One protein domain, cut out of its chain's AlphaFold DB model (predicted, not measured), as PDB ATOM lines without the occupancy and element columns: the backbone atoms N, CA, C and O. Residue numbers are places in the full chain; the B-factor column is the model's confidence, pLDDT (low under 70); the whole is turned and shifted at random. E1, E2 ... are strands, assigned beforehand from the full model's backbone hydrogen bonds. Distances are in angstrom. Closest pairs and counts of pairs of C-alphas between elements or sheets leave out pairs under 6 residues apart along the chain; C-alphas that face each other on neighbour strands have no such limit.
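What this domain is: This is residues 3 to 66 and 85 to 108 of the 123 residues of an uncharacterized protein of Deinococcus swuensis (UniProt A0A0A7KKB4). A twisted sheet of four long and shorter strands, E2, E1, E5 and E6, makes the main wall of the model, and the small hairpin of E3 and E4 sits over one face of it, toward one end. From E4 the long stretch of residues 47 to 66, with no named element, runs back past the sheet toward its other end. The printed part has 88 residues with no named helix and six named strands, E1 to E6 in order along the chain, and under half of the residues, 38 of 88, are in them. The class is all strand, and the sheet, in the order E2, E1, E5, E6, is all antiparallel. The whole is compact, with a radius of gyration of the C-alphas of 13.9 A and spans of 38 by 28 by 21 A.

How they stand to each other: Residues 3 to 4 form a short antiparallel pairing with residues 44 to 45 of E4, which is residues 44 to 46. E1, residues 11 to 18, and E2, residues 24 to 33, form a hairpin at 163 degrees between their directions, with N 14 and O 30 within hydrogen-bond range at 2.8 A. E2 bends by 90 degrees at residue 27. E3, residues 38 to 41, and E4 form a second hairpin at 148 degrees, with N 40 and O 44 2.8 A apart; E3 is apart from E2, and E4 is apart from E1. E5, residues 85 to 92, is antiparallel to E1 at 158 degrees, with N 13 and O 90 2.8 A apart. E6, residues 97 to 101, forms a hairpin with E5, also at 158 degrees, and N 100 and O 89 are 2.7 A apart. E2 and E6 are the edge strands of the sheet and stay apart from each other.

Where its parts are: E1 begins at C-alpha 11, (38.666, -10.030, -60.781), and is 22.7 A long from first to last C-alpha. E2 is the longest strand by residues, with 10, and measures 19.9 A. E3 measures 9.2 A and E4 7.1 A, with C-alpha 44 at (49.940, -15.687, -53.616). E5 is 22.7 A long, and E6 is 13.2 A long and ends at C-alpha 101, (35.329, -19.385, -48.052).

The domain as a whole: The two C-alphas farthest apart, those of Val 66 and Thr 95, are 42.0 A apart. Residues 67 to 84 are cut out, and C-alphas 66 and 85 are 21.7 A apart across the cut, which lies in the link from E4 to E5. The links printed whole between named strands are tight. The mean pLDDT of the printed part is 71.5, and 34 residues are under 70, among them residues 50 to 66.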
ATOM      1  N   PHE A   3      45.641 -15.620 -49.759       67.38
ATOM      2  CA  PHE A   3      45.156 -16.774 -50.515       67.38
ATOM      3  C   PHE A   3      46.078 -17.031 -51.715       67.38
ATOM      4  O   PHE A   3      46.742 -16.112 -52.200       67.38
ATOM      5  N   THR A   4      46.127 -18.281 -52.165       67.50
ATOM      6  CA  THR A   4      46.922 -18.715 -53.319       67.50
ATOM      7  C   THR A   4      45.978 -19.003 -54.472       67.50
ATOM      8  O   THR A   4      44.987 -19.709 -54.291       67.50
ATOM      9  N   LEU A   5      46.282 -18.445 -55.639       68.56
ATOM     10  CA  LEU A   5      45.544 -18.672 -56.875       68.56
ATOM     11  C   LEU A   5      46.519 -19.135 -57.955       68.56
ATOM     12  O   LEU A   5      47.694 -18.776 -57.938       68.56
ATOM     13  N   ALA A   6      46.022 -19.918 -58.905       66.94
ATOM     14  CA  ALA A   6      46.778 -20.314 -60.084       66.94
ATOM     15  C   ALA A   6      46.093 -19.755 -61.336       66.94
ATOM     16  O   ALA A   6      44.869 -19.821 -61.447       66.94
ATOM     17  N   GLY A   7      46.890 -19.236 -62.272       70.00
ATOM     18  CA  GLY A   7      46.410 -18.652 -63.528       70.00
ATOM     19  C   GLY A   7      46.163 -17.141 -63.470       70.00
ATOM     20  O   GLY A   7      46.449 -16.481 -62.470       70.00
ATOM     21  N   THR A   8      45.666 -16.599 -64.583       77.00
ATOM     22  CA  THR A   8      45.281 -15.187 -64.701       77.00
ATOM     23  C   THR A   8      44.018 -14.928 -63.891       77.00
ATOM     24  O   THR A   8      43.053 -15.684 -63.985       77.00
ATOM     25  N   ILE A   9      44.031 -13.860 -63.096       81.75
ATOM     26  CA  ILE A   9      42.869 -13.403 -62.336       81.75
ATOM     27  C   ILE A   9      42.315 -12.171 -63.027       81.75
ATOM     28  O   ILE A   9      43.017 -11.167 -63.138       81.75
ATOM     29  N   ASP A  10      41.060 -12.236 -63.451       85.31
ATOM     30  CA  ASP A  10      40.376 -11.084 -64.028       85.31
ATOM     31  C   ASP A  10      39.886 -10.184 -62.897       85.31
ATOM     32  O   ASP A  10      40.229  -8.998 -62.825       85.31
ATOM     33  N   SER A  11      39.149 -10.762 -61.946       86.81
ATOM     34  CA  SER A  11      38.666 -10.030 -60.781       86.81
ATOM     35  C   SER A  11      38.430 -10.915 -59.563       86.81
ATOM     36  O   SER A  11      38.275 -12.132 -59.645       86.81
ATOM     37  N   ILE A  12      38.385 -10.279 -58.398       86.44
ATOM     38  CA  ILE A  12      37.858 -10.874 -57.178       86.44
ATOM     39  C   ILE A  12      36.758  -9.987 -56.617       86.44
ATOM     40  O   ILE A  12      36.868  -8.759 -56.600       86.44
ATOM     41  N   LYS A  13      35.722 -10.623 -56.079       87.50
ATOM     42  CA  LYS A  13      34.674  -9.971 -55.304       87.50
ATOM     43  C   LYS A  13      34.733 -10.455 -53.867       87.50
ATOM     44  O   LYS A  13      34.459 -11.615 -53.569       87.50
ATOM     45  N   ILE A  14      35.054  -9.551 -52.961       84.50
ATOM     46  CA  ILE A  14      35.116  -9.799 -51.525       84.50
ATOM     47  C   ILE A  14      33.807  -9.321 -50.918       84.50
ATOM     48  O   ILE A  14      33.261  -8.291 -51.311       84.50
ATOM     49  N   GLY A  15      33.300 -10.053 -49.936       81.69
ATOM     50  CA  GLY A  15      32.305  -9.490 -49.042       81.69
ATOM     51  C   GLY A  15      32.162 -10.263 -47.749       81.69
ATOM     52  O   GLY A  15      32.592 -11.417 -47.650       81.69
ATOM     53  N   LEU A  16      31.542  -9.616 -46.771       80.50
ATOM     54  CA  LEU A  16      31.190 -10.244 -45.505       80.50
ATOM     55  C   LEU A  16      29.848 -10.957 -45.641       80.50
ATOM     56  O   LEU A  16      28.885 -10.422 -46.197       80.50
ATOM     57  N   LYS A  17      29.797 -12.194 -45.155       80.50
ATOM     58  CA  LYS A  17      28.576 -12.988 -45.082       80.50
ATOM     59  C   LYS A  17      28.191 -13.242 -43.638       80.50
ATOM     60  O   LYS A  17      29.045 -13.642 -42.851       80.50
ATOM     61  N   GLY A  18      26.910 -13.073 -43.327       75.31
ATOM     62  CA  GLY A  18      26.337 -13.527 -42.067       75.31
ATOM     63  C   GLY A  18      26.367 -15.053 -41.985       75.31
ATOM     64  O   GLY A  18      26.087 -15.750 -42.961       75.31
ATOM     65  N   ASN A  19      26.716 -15.584 -40.819       73.69
ATOM     66  CA  ASN A  19      26.751 -17.024 -40.576       73.69
ATOM     67  C   ASN A  19      25.343 -17.619 -40.392       73.69
ATOM     68  O   ASN A  19      25.143 -18.804 -40.625       73.69
ATOM     69  N   THR A  20      24.363 -16.795 -40.007       67.88
ATOM     70  CA  THR A  20      22.992 -17.240 -39.713       67.88
ATOM     71  C   THR A  20      22.161 -17.483 -40.974       67.88
ATOM     72  O   THR A  20      21.465 -18.487 -41.062       67.88
ATOM     73  N   ASP A  21      22.218 -16.584 -41.960       69.00
ATOM     74  CA  ASP A  21      21.387 -16.653 -43.173       69.00
ATOM     75  C   ASP A  21      22.203 -16.766 -44.470       69.00
ATOM     76  O   ASP A  21      21.640 -16.855 -45.563       69.00
ATOM     77  N   GLY A  22      23.538 -16.756 -44.374       67.00
ATOM     78  CA  GLY A  22      24.434 -16.800 -45.526       67.00
ATOM     79  C   GLY A  22      24.300 -15.591 -46.456       67.00
ATOM     80  O   GLY A  22      24.877 -15.617 -47.558       67.00
ATOM     81  N   LYS A  23      23.554 -14.551 -46.053       70.19
ATOM     82  CA  LYS A  23      23.379 -13.338 -46.844       70.19
ATOM     83  C   LYS A  23      24.653 -12.526 -46.801       70.19
ATOM     84  O   LYS A  23      25.393 -12.508 -45.818       70.19
ATOM     85  N   ARG A  24      24.931 -11.891 -47.934       69.19
ATOM     86  CA  ARG A  24      26.035 -10.954 -48.057       69.19
ATOM     87  C   ARG A  24      25.530  -9.590 -47.629       69.19
ATOM     88  O   ARG A  24      24.498  -9.157 -48.138       69.19
ATOM     89  N   ASP A  25      26.262  -8.933 -46.743       69.88
ATOM     90  CA  ASP A  25      26.033  -7.514 -46.525       69.88
ATOM     91  C   ASP A  25      26.591  -6.761 -47.737       69.88
ATOM     92  O   ASP A  25      27.795  -6.804 -47.994       69.88
ATOM     93  N   GLN A  26      25.710  -6.140 -48.526       68.50
ATOM     94  CA  GLN A  26      26.106  -5.421 -49.740       68.50
ATOM     95  C   GLN A  26      26.925  -4.165 -49.416       68.50
ATOM     96  O   GLN A  26      27.762  -3.778 -50.233       68.50
ATOM     97  N   ASN A  27      26.757  -3.599 -48.215       65.50
ATOM     98  CA  ASN A  27      27.522  -2.446 -47.738       65.50
ATOM     99  C   ASN A  27      28.977  -2.824 -47.420       65.50
ATOM    100  O   ASN A  27      29.866  -1.981 -47.459       65.50
ATOM    101  N   PHE A  28      29.248  -4.112 -47.185       73.94
ATOM    102  CA  PHE A  28      30.588  -4.649 -46.959       73.94
ATOM    103  C   PHE A  28      31.020  -5.542 -48.117       73.94
ATOM    104  O   PHE A  28      31.345  -6.721 -47.933       73.94
ATOM    105  N   THR A  29      31.043  -4.969 -49.321       76.56
ATOM    106  CA  THR A  29      31.609  -5.614 -50.506       76.56
ATOM    107  C   THR A  29      32.666  -4.744 -51.166       76.56
ATOM    108  O   THR A  29      32.600  -3.522 -51.137       76.56
ATOM    109  N   ALA A  30      33.661  -5.388 -51.766       79.56
ATOM    110  CA  ALA A  30      34.650  -4.727 -52.599       79.56
ATOM    111  C   ALA A  30      34.976  -5.617 -53.793       79.56
ATOM    112  O   ALA A  30      35.035  -6.844 -53.665       79.56
ATOM    113  N   THR A  31      35.220  -4.995 -54.939       84.19
ATOM    114  CA  THR A  31      35.721  -5.676 -56.132       84.19
ATOM    115  C   THR A  31      37.106  -5.134 -56.437       84.19
ATOM    116  O   THR A  31      37.305  -3.921 -56.425       84.19
ATOM    117  N   ALA A  32      38.049  -6.030 -56.704       83.50
ATOM    118  CA  ALA A  32      39.379  -5.679 -57.176       83.50
ATOM    119  C   ALA A  32      39.673  -6.470 -58.451       83.50
ATOM    120  O   ALA A  32      39.389  -7.666 -58.511       83.50
ATOM    121  N   THR A  33      40.229  -5.819 -59.467       85.69
ATOM    122  CA  THR A  33      40.757  -6.524 -60.641       85.69
ATOM    123  C   THR A  33      42.049  -7.247 -60.272       85.69
ATOM    124  O   THR A  33      42.709  -6.878 -59.298       85.69
ATOM    125  N   GLY A  34      42.458  -8.248 -61.057       75.81
ATOM    126  CA  GLY A  34      43.742  -8.931 -60.839       75.81
ATOM    127  C   GLY A  34      44.935  -7.973 -60.771       75.81
ATOM    128  O   GLY A  34      45.830  -8.158 -59.954       75.81
ATOM    129  N   GLN A  35      44.897  -6.885 -61.548       78.00
ATOM    130  CA  GLN A  35      45.924  -5.833 -61.576       78.00
ATOM    131  C   GLN A  35      45.997  -5.010 -60.280       78.00
ATOM    132  O   GLN A  35      47.025  -4.409 -59.986       78.00
ATOM    133  N   GLN A  36      44.906  -4.957 -59.512       78.38
ATOM    134  CA  GLN A  36      44.835  -4.258 -58.227       78.38
ATOM    135  C   GLN A  36      45.248  -5.159 -57.052       78.38
ATOM    136  O   GLN A  36      45.336  -4.687 -55.916       78.38
ATOM    137  N   LEU A  37      45.489  -6.452 -57.296       78.19
ATOM    138  CA  LEU A  37      45.949  -7.378 -56.269       78.19
ATOM    139  C   LEU A  37      47.445  -7.209 -56.037       78.19
ATOM    140  O   LEU A  37      48.248  -7.217 -56.965       78.19
ATOM    141  N   VAL A  38      47.831  -7.117 -54.767       78.31
ATOM    142  CA  VAL A  38      49.245  -7.084 -54.393       78.31
ATOM    143  C   VAL A  38      49.769  -8.516 -54.405       78.31
ATOM    144  O   VAL A  38      49.425  -9.309 -53.523       78.31
ATOM    145  N   GLU A  39      50.586  -8.855 -55.399       77.56
ATOM    146  CA  GLU A  39      51.295 -10.133 -55.445       77.56
ATOM    147  C   GLU A  39      52.339 -10.193 -54.318       77.56
ATOM    148  O   GLU A  39      53.110  -9.258 -54.099       77.56
ATOM    149  N   ILE A  40      52.346 -11.295 -53.570       81.12
ATOM    150  CA  ILE A  40      53.299 -11.560 -52.480       81.12
ATOM    151  C   ILE A  40      54.221 -12.753 -52.795       81.12
ATOM    152  O   ILE A  40      54.876 -13.278 -51.897       81.12
ATOM    153  N   GLY A  41      54.280 -13.156 -54.071       73.50
ATOM    154  CA  GLY A  41      55.120 -14.225 -54.619       73.50
ATOM    155  C   GLY A  41      54.423 -15.588 -54.704       73.50
ATOM    156  O   GLY A  41      53.459 -15.859 -53.989       73.50
ATOM    157  N   ASN A  42      54.925 -16.470 -55.578       76.94
ATOM    158  CA  ASN A  42      54.452 -17.855 -55.750       76.94
ATOM    159  C   ASN A  42      52.929 -17.977 -55.987       76.94
ATOM    160  O   ASN A  42      52.276 -18.827 -55.379       76.94
ATOM    161  N   GLY A  43      52.338 -17.094 -56.802       69.31
ATOM    162  CA  GLY A  43      50.888 -17.091 -57.065       69.31
ATOM    163  C   GLY A  43      50.031 -16.727 -55.844       69.31
ATOM    164  O   GLY A  43      48.831 -17.003 -55.800       69.31
ATOM    165  N   SER A  44      50.641 -16.143 -54.812       74.31
ATOM    166  CA  SER A  44      49.940 -15.687 -53.616       74.31
ATOM    167  C   SER A  44      49.658 -14.196 -53.707       74.31
ATOM    168  O   SER A  44      50.513 -13.409 -54.110       74.31
ATOM    169  N   TYR A  45      48.466 -13.803 -53.262       76.94
ATOM    170  CA  TYR A  45      48.010 -12.420 -53.316       76.94
ATOM    171  C   TYR A  45      47.544 -11.942 -51.940       76.94
ATOM    172  O   TYR A  45      47.056 -12.715 -51.103       76.94
ATOM    173  N   LYS A  46      47.688 -10.637 -51.702       71.69
ATOM    174  CA  LYS A  46      47.127  -9.939 -50.547       71.69
ATOM    175  C   LYS A  46      46.145  -8.882 -51.029       71.69
ATOM    176  O   LYS A  46      46.428  -8.099 -51.927       71.69
ATOM    177  N   VAL A  47      45.019  -8.818 -50.331       72.00
ATOM    178  CA  VAL A  47      44.047  -7.735 -50.461       72.00
ATOM    179  C   VAL A  47      43.707  -7.184 -49.081       72.00
ATOM    180  O   VAL A  47      43.567  -7.944 -48.104       72.00
ATOM    181  N   LEU A  48      43.632  -5.855 -49.006       69.81
ATOM    182  CA  LEU A  48      43.101  -5.128 -47.864       69.81
ATOM    183  C   LEU A  48      41.638  -4.804 -48.159       69.81
ATOM    184  O   LEU A  48      41.325  -4.202 -49.179       69.81
ATOM    185  N   PHE A  49      40.758  -5.243 -47.273       70.56
ATOM    186  CA  PHE A  49      39.334  -4.971 -47.343       70.56
ATOM    187  C   PHE A  49      38.983  -4.176 -46.092       70.56
ATOM    188  O   PHE A  49      39.047  -4.726 -44.991       70.56
ATOM    189  N   ASN A  50      38.715  -2.881 -46.265       67.00
ATOM    190  CA  ASN A  50      38.273  -2.029 -45.174       67.00
ATOM    191  C   ASN A  50      36.746  -2.095 -45.096       67.00
ATOM    192  O   ASN A  50      36.061  -1.692 -46.033       67.00
ATOM    193  N   ALA A  51      36.235  -2.650 -44.004       60.47
ATOM    194  CA  ALA A  51      34.810  -2.728 -43.737       60.47
ATOM    195  C   ALA A  51      34.398  -1.484 -42.940       60.47
ATOM    196  O   ALA A  51      34.270  -1.547 -41.720       60.47
ATOM    197  N   ASP A  52      34.254  -0.354 -43.632       56.84
ATOM    198  CA  ASP A  52      33.839   0.913 -43.029       56.84
ATOM    199  C   ASP A  52      32.356   1.159 -43.348       56.84
ATOM    200  O   ASP A  52      31.988   1.414 -44.495       56.84
ATOM    201  N   ALA A  53      31.486   1.003 -42.351       46.16
ATOM    202  CA  ALA A  53      30.061   1.283 -42.481       46.16
ATOM    203  C   ALA A  53      29.825   2.797 -42.408       46.16
ATOM    204  O   ALA A  53      29.494   3.342 -41.361       46.16
ATOM    205  N   GLY A  54      29.952   3.471 -43.551       44.72
ATOM    206  CA  GLY A  54      29.522   4.865 -43.714       44.72
ATOM    207  C   GLY A  54      28.002   5.043 -43.862       44.72
ATOM    208  O   GLY A  54      27.535   6.169 -44.001       44.72
ATOM    209  N   THR A  55      27.221   3.958 -43.870       43.44
ATOM    210  CA  THR A  55      25.774   3.970 -44.144       43.44
ATOM    211  C   THR A  55      24.992   3.273 -43.033       43.44
ATOM    212  O   THR A  55      25.314   2.145 -42.661       43.44
ATOM    213  N   GLU A  56      23.950   3.946 -42.535       44.75
ATOM    214  CA  GLU A  56      23.137   3.600 -41.352       44.75
ATOM    215  C   GLU A  56      22.395   2.245 -41.421       44.75
ATOM    216  O   GLU A  56      21.920   1.770 -40.393       44.75
ATOM    217  N   ASP A  57      22.377   1.570 -42.577       47.59
ATOM    218  CA  ASP A  57      21.611   0.333 -42.823       47.59
ATOM    219  C   ASP A  57      22.466  -0.959 -42.893       47.59
ATOM    220  O   ASP A  57      22.036  -1.980 -43.438       47.59
ATOM    221  N   GLY A  58      23.707  -0.941 -42.394       49.50
ATOM    222  CA  GLY A  58      24.591  -2.119 -42.365       49.50
ATOM    223  C   GLY A  58      24.166  -3.196 -41.353       49.50
ATOM    224  O   GLY A  58      23.719  -2.889 -40.252       49.50
ATOM    225  N   LEU A  59      24.374  -4.480 -41.681       50.38
ATOM    226  CA  LEU A  59      24.219  -5.609 -40.742       50.38
ATOM    227  C   LEU A  59      25.231  -5.554 -39.587       50.38
ATOM    228  O   LEU A  59      25.073  -6.271 -38.596       50.38
ATOM    229  N   LEU A  60      26.280  -4.738 -39.713       50.03
ATOM    230  CA  LEU A  60      27.255  -4.480 -38.661       50.03
ATOM    231  C   LEU A  60      27.030  -3.066 -38.110       50.03
ATOM    232  O   LEU A  60      26.864  -2.141 -38.906       50.03
ATOM    233  N   PRO A  61      27.022  -2.882 -36.774       47.53
ATOM    234  CA  PRO A  61      26.909  -1.556 -36.174       47.53
ATOM    235  C   PRO A  61      28.018  -0.650 -36.721       47.53
ATOM    236  O   PRO A  61      29.125  -1.140 -36.954       47.53
ATOM    237  N   GLN A  62      27.695   0.635 -36.939       44.19
ATOM    238  CA  GLN A  62      28.600   1.651 -37.491       44.19
ATOM    239  C   GLN A  62      30.030   1.431 -36.992       44.19
ATOM    240  O   GLN A  62      30.272   1.354 -35.782       44.19
ATOM    241  N   SER A  63      30.971   1.309 -37.929       42.03
ATOM    242  CA  SER A  63      32.390   1.404 -37.616       42.03
ATOM    243  C   SER A  63      32.573   2.693 -36.825       42.03
ATOM    244  O   SER A  63      32.272   3.786 -37.298       42.03
ATOM    245  N   ILE A  64      33.009   2.569 -35.572       40.72
ATOM    246  CA  ILE A  64      33.382   3.738 -34.788       40.72
ATOM    247  C   ILE A  64      34.550   4.358 -35.553       40.72
ATOM    248  O   ILE A  64      35.625   3.760 -35.614       40.72
ATOM    249  N   ILE A  65      34.339   5.522 -36.170       39.94
ATOM    250  CA  ILE A  65      35.432   6.321 -36.717       39.94
ATOM    251  C   ILE A  65      36.262   6.759 -35.513       39.94
ATOM    252  O   ILE A  65      35.919   7.699 -34.795       39.94
ATOM    253  N   VAL A  66      37.327   6.011 -35.234       40.31
ATOM    254  CA  VAL A  66      38.268   6.351 -34.175       40.31
ATOM    255  C   VAL A  66      39.242   7.348 -34.782       40.31
ATOM    256  O   VAL A  66      40.082   6.974 -35.597       40.31
ATOM    257  N   PHE A  85      29.945 -13.125 -38.600       81.44
ATOM    258  CA  PHE A  85      30.204 -12.957 -40.023       81.44
ATOM    259  C   PHE A  85      31.523 -13.606 -40.414       81.44
ATOM    260  O   PHE A  85      32.425 -13.733 -39.594       81.44
ATOM    261  N   TYR A  86      31.657 -14.000 -41.674       81.12
ATOM    262  CA  TYR A  86      32.907 -14.498 -42.239       81.12
ATOM    263  C   TYR A  86      33.167 -13.837 -43.594       81.12
ATOM    264  O   TYR A  86      32.225 -13.491 -44.316       81.12
ATOM    265  N   PRO A  87      34.436 -13.658 -43.980       80.62
ATOM    266  CA  PRO A  87      34.747 -13.139 -45.293       80.62
ATOM    267  C   PRO A  87      34.634 -14.254 -46.342       80.62
ATOM    268  O   PRO A  87      35.097 -15.384 -46.149       80.62
ATOM    269  N   ARG A  88      34.038 -13.919 -47.486       85.06
ATOM    270  CA  ARG A  88      33.981 -14.769 -48.678       85.06
ATOM    271  C   ARG A  88      34.520 -14.007 -49.875       85.06
ATOM    272  O   ARG A  88      34.078 -12.887 -50.142       85.06
ATOM    273  N   ILE A  89      35.413 -14.653 -50.610       85.38
ATOM    274  CA  ILE A  89      35.959 -14.152 -51.868       85.38
ATOM    275  C   ILE A  89      35.383 -15.005 -52.989       85.38
ATOM    276  O   ILE A  89      35.454 -16.225 -52.920       85.38
ATOM    277  N   ASP A  90      34.805 -14.381 -54.001       88.31
ATOM    278  CA  ASP A  90      34.473 -15.032 -55.262       88.31
ATOM    279  C   ASP A  90      35.540 -14.603 -56.277       88.31
ATOM    280  O   ASP A  90      35.789 -13.406 -56.427       88.31
ATOM    281  N   VAL A  91      36.225 -15.565 -56.890       86.50
ATOM    282  CA  VAL A  91      37.333 -15.337 -57.825       86.50
ATOM    283  C   VAL A  91      36.852 -15.625 -59.238       86.50
ATOM    284  O   VAL A  91      36.280 -16.690 -59.470       86.50
ATOM    285  N   ASP A  92      37.124 -14.695 -60.148       87.06
ATOM    286  CA  ASP A  92      36.891 -14.810 -61.584       87.06
ATOM    287  C   ASP A  92      38.236 -14.811 -62.321       87.06
ATOM    288  O   ASP A  92      39.052 -13.893 -62.177       87.06
ATOM    289  N   THR A  93      38.480 -15.861 -63.100       84.94
ATOM    290  CA  THR A  93      39.688 -16.030 -63.921       84.94
ATOM    291  C   THR A  93      39.444 -15.734 -65.404       84.94
ATOM    292  O   THR A  93      40.254 -16.125 -66.244       84.94
ATOM    293  N   GLY A  94      38.276 -15.186 -65.755       81.69
ATOM    294  CA  GLY A  94      37.795 -14.992 -67.128       81.69
ATOM    295  C   GLY A  94      37.259 -16.269 -67.784       81.69
ATOM    296  O   GLY A  94      36.425 -16.223 -68.686       81.69
ATOM    297  N   THR A  95      37.709 -17.436 -67.313       82.50
ATOM    298  CA  THR A  95      37.310 -18.764 -67.810       82.50
ATOM    299  C   THR A  95      36.589 -19.617 -66.768       82.50
ATOM    300  O   THR A  95      35.860 -20.539 -67.133       82.50
ATOM    301  N   ALA A  96      36.767 -19.324 -65.479       81.00
ATOM    302  CA  ALA A  96      36.154 -20.051 -64.379       81.00
ATOM    303  C   ALA A  96      35.839 -19.118 -63.207       81.00
ATOM    304  O   ALA A  96      36.513 -18.116 -62.983       81.00
ATOM    305  N   ASN A  97      34.827 -19.508 -62.430       85.31
ATOM    306  CA  ASN A  97      34.394 -18.805 -61.230       85.31
ATOM    307  C   ASN A  97      34.382 -19.764 -60.042       85.31
ATOM    308  O   ASN A  97      33.729 -20.808 -60.101       85.31
ATOM    309  N   PHE A  98      35.068 -19.417 -58.951       84.62
ATOM    310  CA  PHE A  98      35.076 -20.243 -57.742       84.62
ATOM    311  C   PHE A  98      35.157 -19.423 -56.445       84.62
ATOM    312  O   PHE A  98      35.800 -18.373 -56.401       84.62
ATOM    313  N   PRO A  99      34.511 -19.887 -55.357       85.06
ATOM    314  CA  PRO A  99      34.569 -19.213 -54.072       85.06
ATOM    315  C   PRO A  99      35.743 -19.702 -53.212       85.06
ATOM    316  O   PRO A  99      35.993 -20.898 -53.087       85.06
ATOM    317  N   ILE A 100      36.385 -18.775 -52.508       82.25
ATOM    318  CA  ILE A 100      37.229 -19.035 -51.342       82.25
ATOM    319  C   ILE A 100      36.442 -18.614 -50.106       82.25
ATOM    320  O   ILE A 100      36.100 -17.440 -49.922       82.25
ATOM    321  N   ILE A 101      36.144 -19.588 -49.247       76.12
ATOM    322  CA  ILE A 101      35.329 -19.385 -48.052       76.12
ATOM    323  C   ILE A 101      36.182 -19.638 -46.814       76.12
ATOM    324  O   ILE A 101      36.616 -20.760 -46.567       76.12
ATOM    325  N   ALA A 102      36.395 -18.602 -46.005       69.81
ATOM    326  CA  ALA A 102      37.129 -18.720 -44.751       69.81
ATOM    327  C   ALA A 102      36.175 -19.035 -43.584       69.81
ATOM    328  O   ALA A 102      36.074 -18.265 -42.630       69.81
ATOM    329  N   LEU A 103      35.451 -20.161 -43.660       61.06
ATOM    330  CA  LEU A 103      34.445 -20.545 -42.649       61.06
ATOM    331  C   LEU A 103      35.027 -20.694 -41.236       61.06
ATOM    332  O   LEU A 103      34.302 -20.548 -40.262       61.06
ATOM    333  N   ASN A 104      36.328 -20.955 -41.099       65.81
ATOM    334  CA  ASN A 104      37.028 -21.042 -39.812       65.81
ATOM    335  C   ASN A 104      37.546 -19.687 -39.291       65.81
ATOM    336  O   ASN A 104      38.233 -19.639 -38.272       65.81
ATOM    337  N   LYS A 105      37.260 -18.588 -39.994       69.62
ATOM    338  CA  LYS A 105      37.641 -17.217 -39.634       69.62
ATOM    339  C   LYS A 105      36.393 -16.344 -39.516       69.62
ATOM    340  O   LYS A 105      36.309 -15.292 -40.147       69.62
ATOM    341  N   TYR A 106      35.416 -16.810 -38.741       76.31
ATOM    342  CA  TYR A 106      34.260 -15.994 -38.399       76.31
ATOM    343  C   TYR A 106      34.583 -15.043 -37.243       76.31
ATOM    344  O   TYR A 106      35.384 -15.347 -36.359       76.31
ATOM    345  N   THR A 107      33.931 -13.891 -37.257       79.31
ATOM    346  CA  THR A 107      33.985 -12.879 -36.210       79.31
ATOM    347  C   THR A 107      32.604 -12.779 -35.585       79.31
ATOM    348  O   THR A 107      31.616 -12.546 -36.280       79.31
ATOM    349  N   ASN A 108      32.530 -13.005 -34.276       81.56
ATOM    350  CA  ASN A 108      31.289 -12.886 -33.521       81.56
ATOM    351  C   ASN A 108      30.931 -11.413 -33.304       81.56
ATOM    352  O   ASN A 108      31.805 -10.582 -33.062       81.56
TER     353      ASN A 108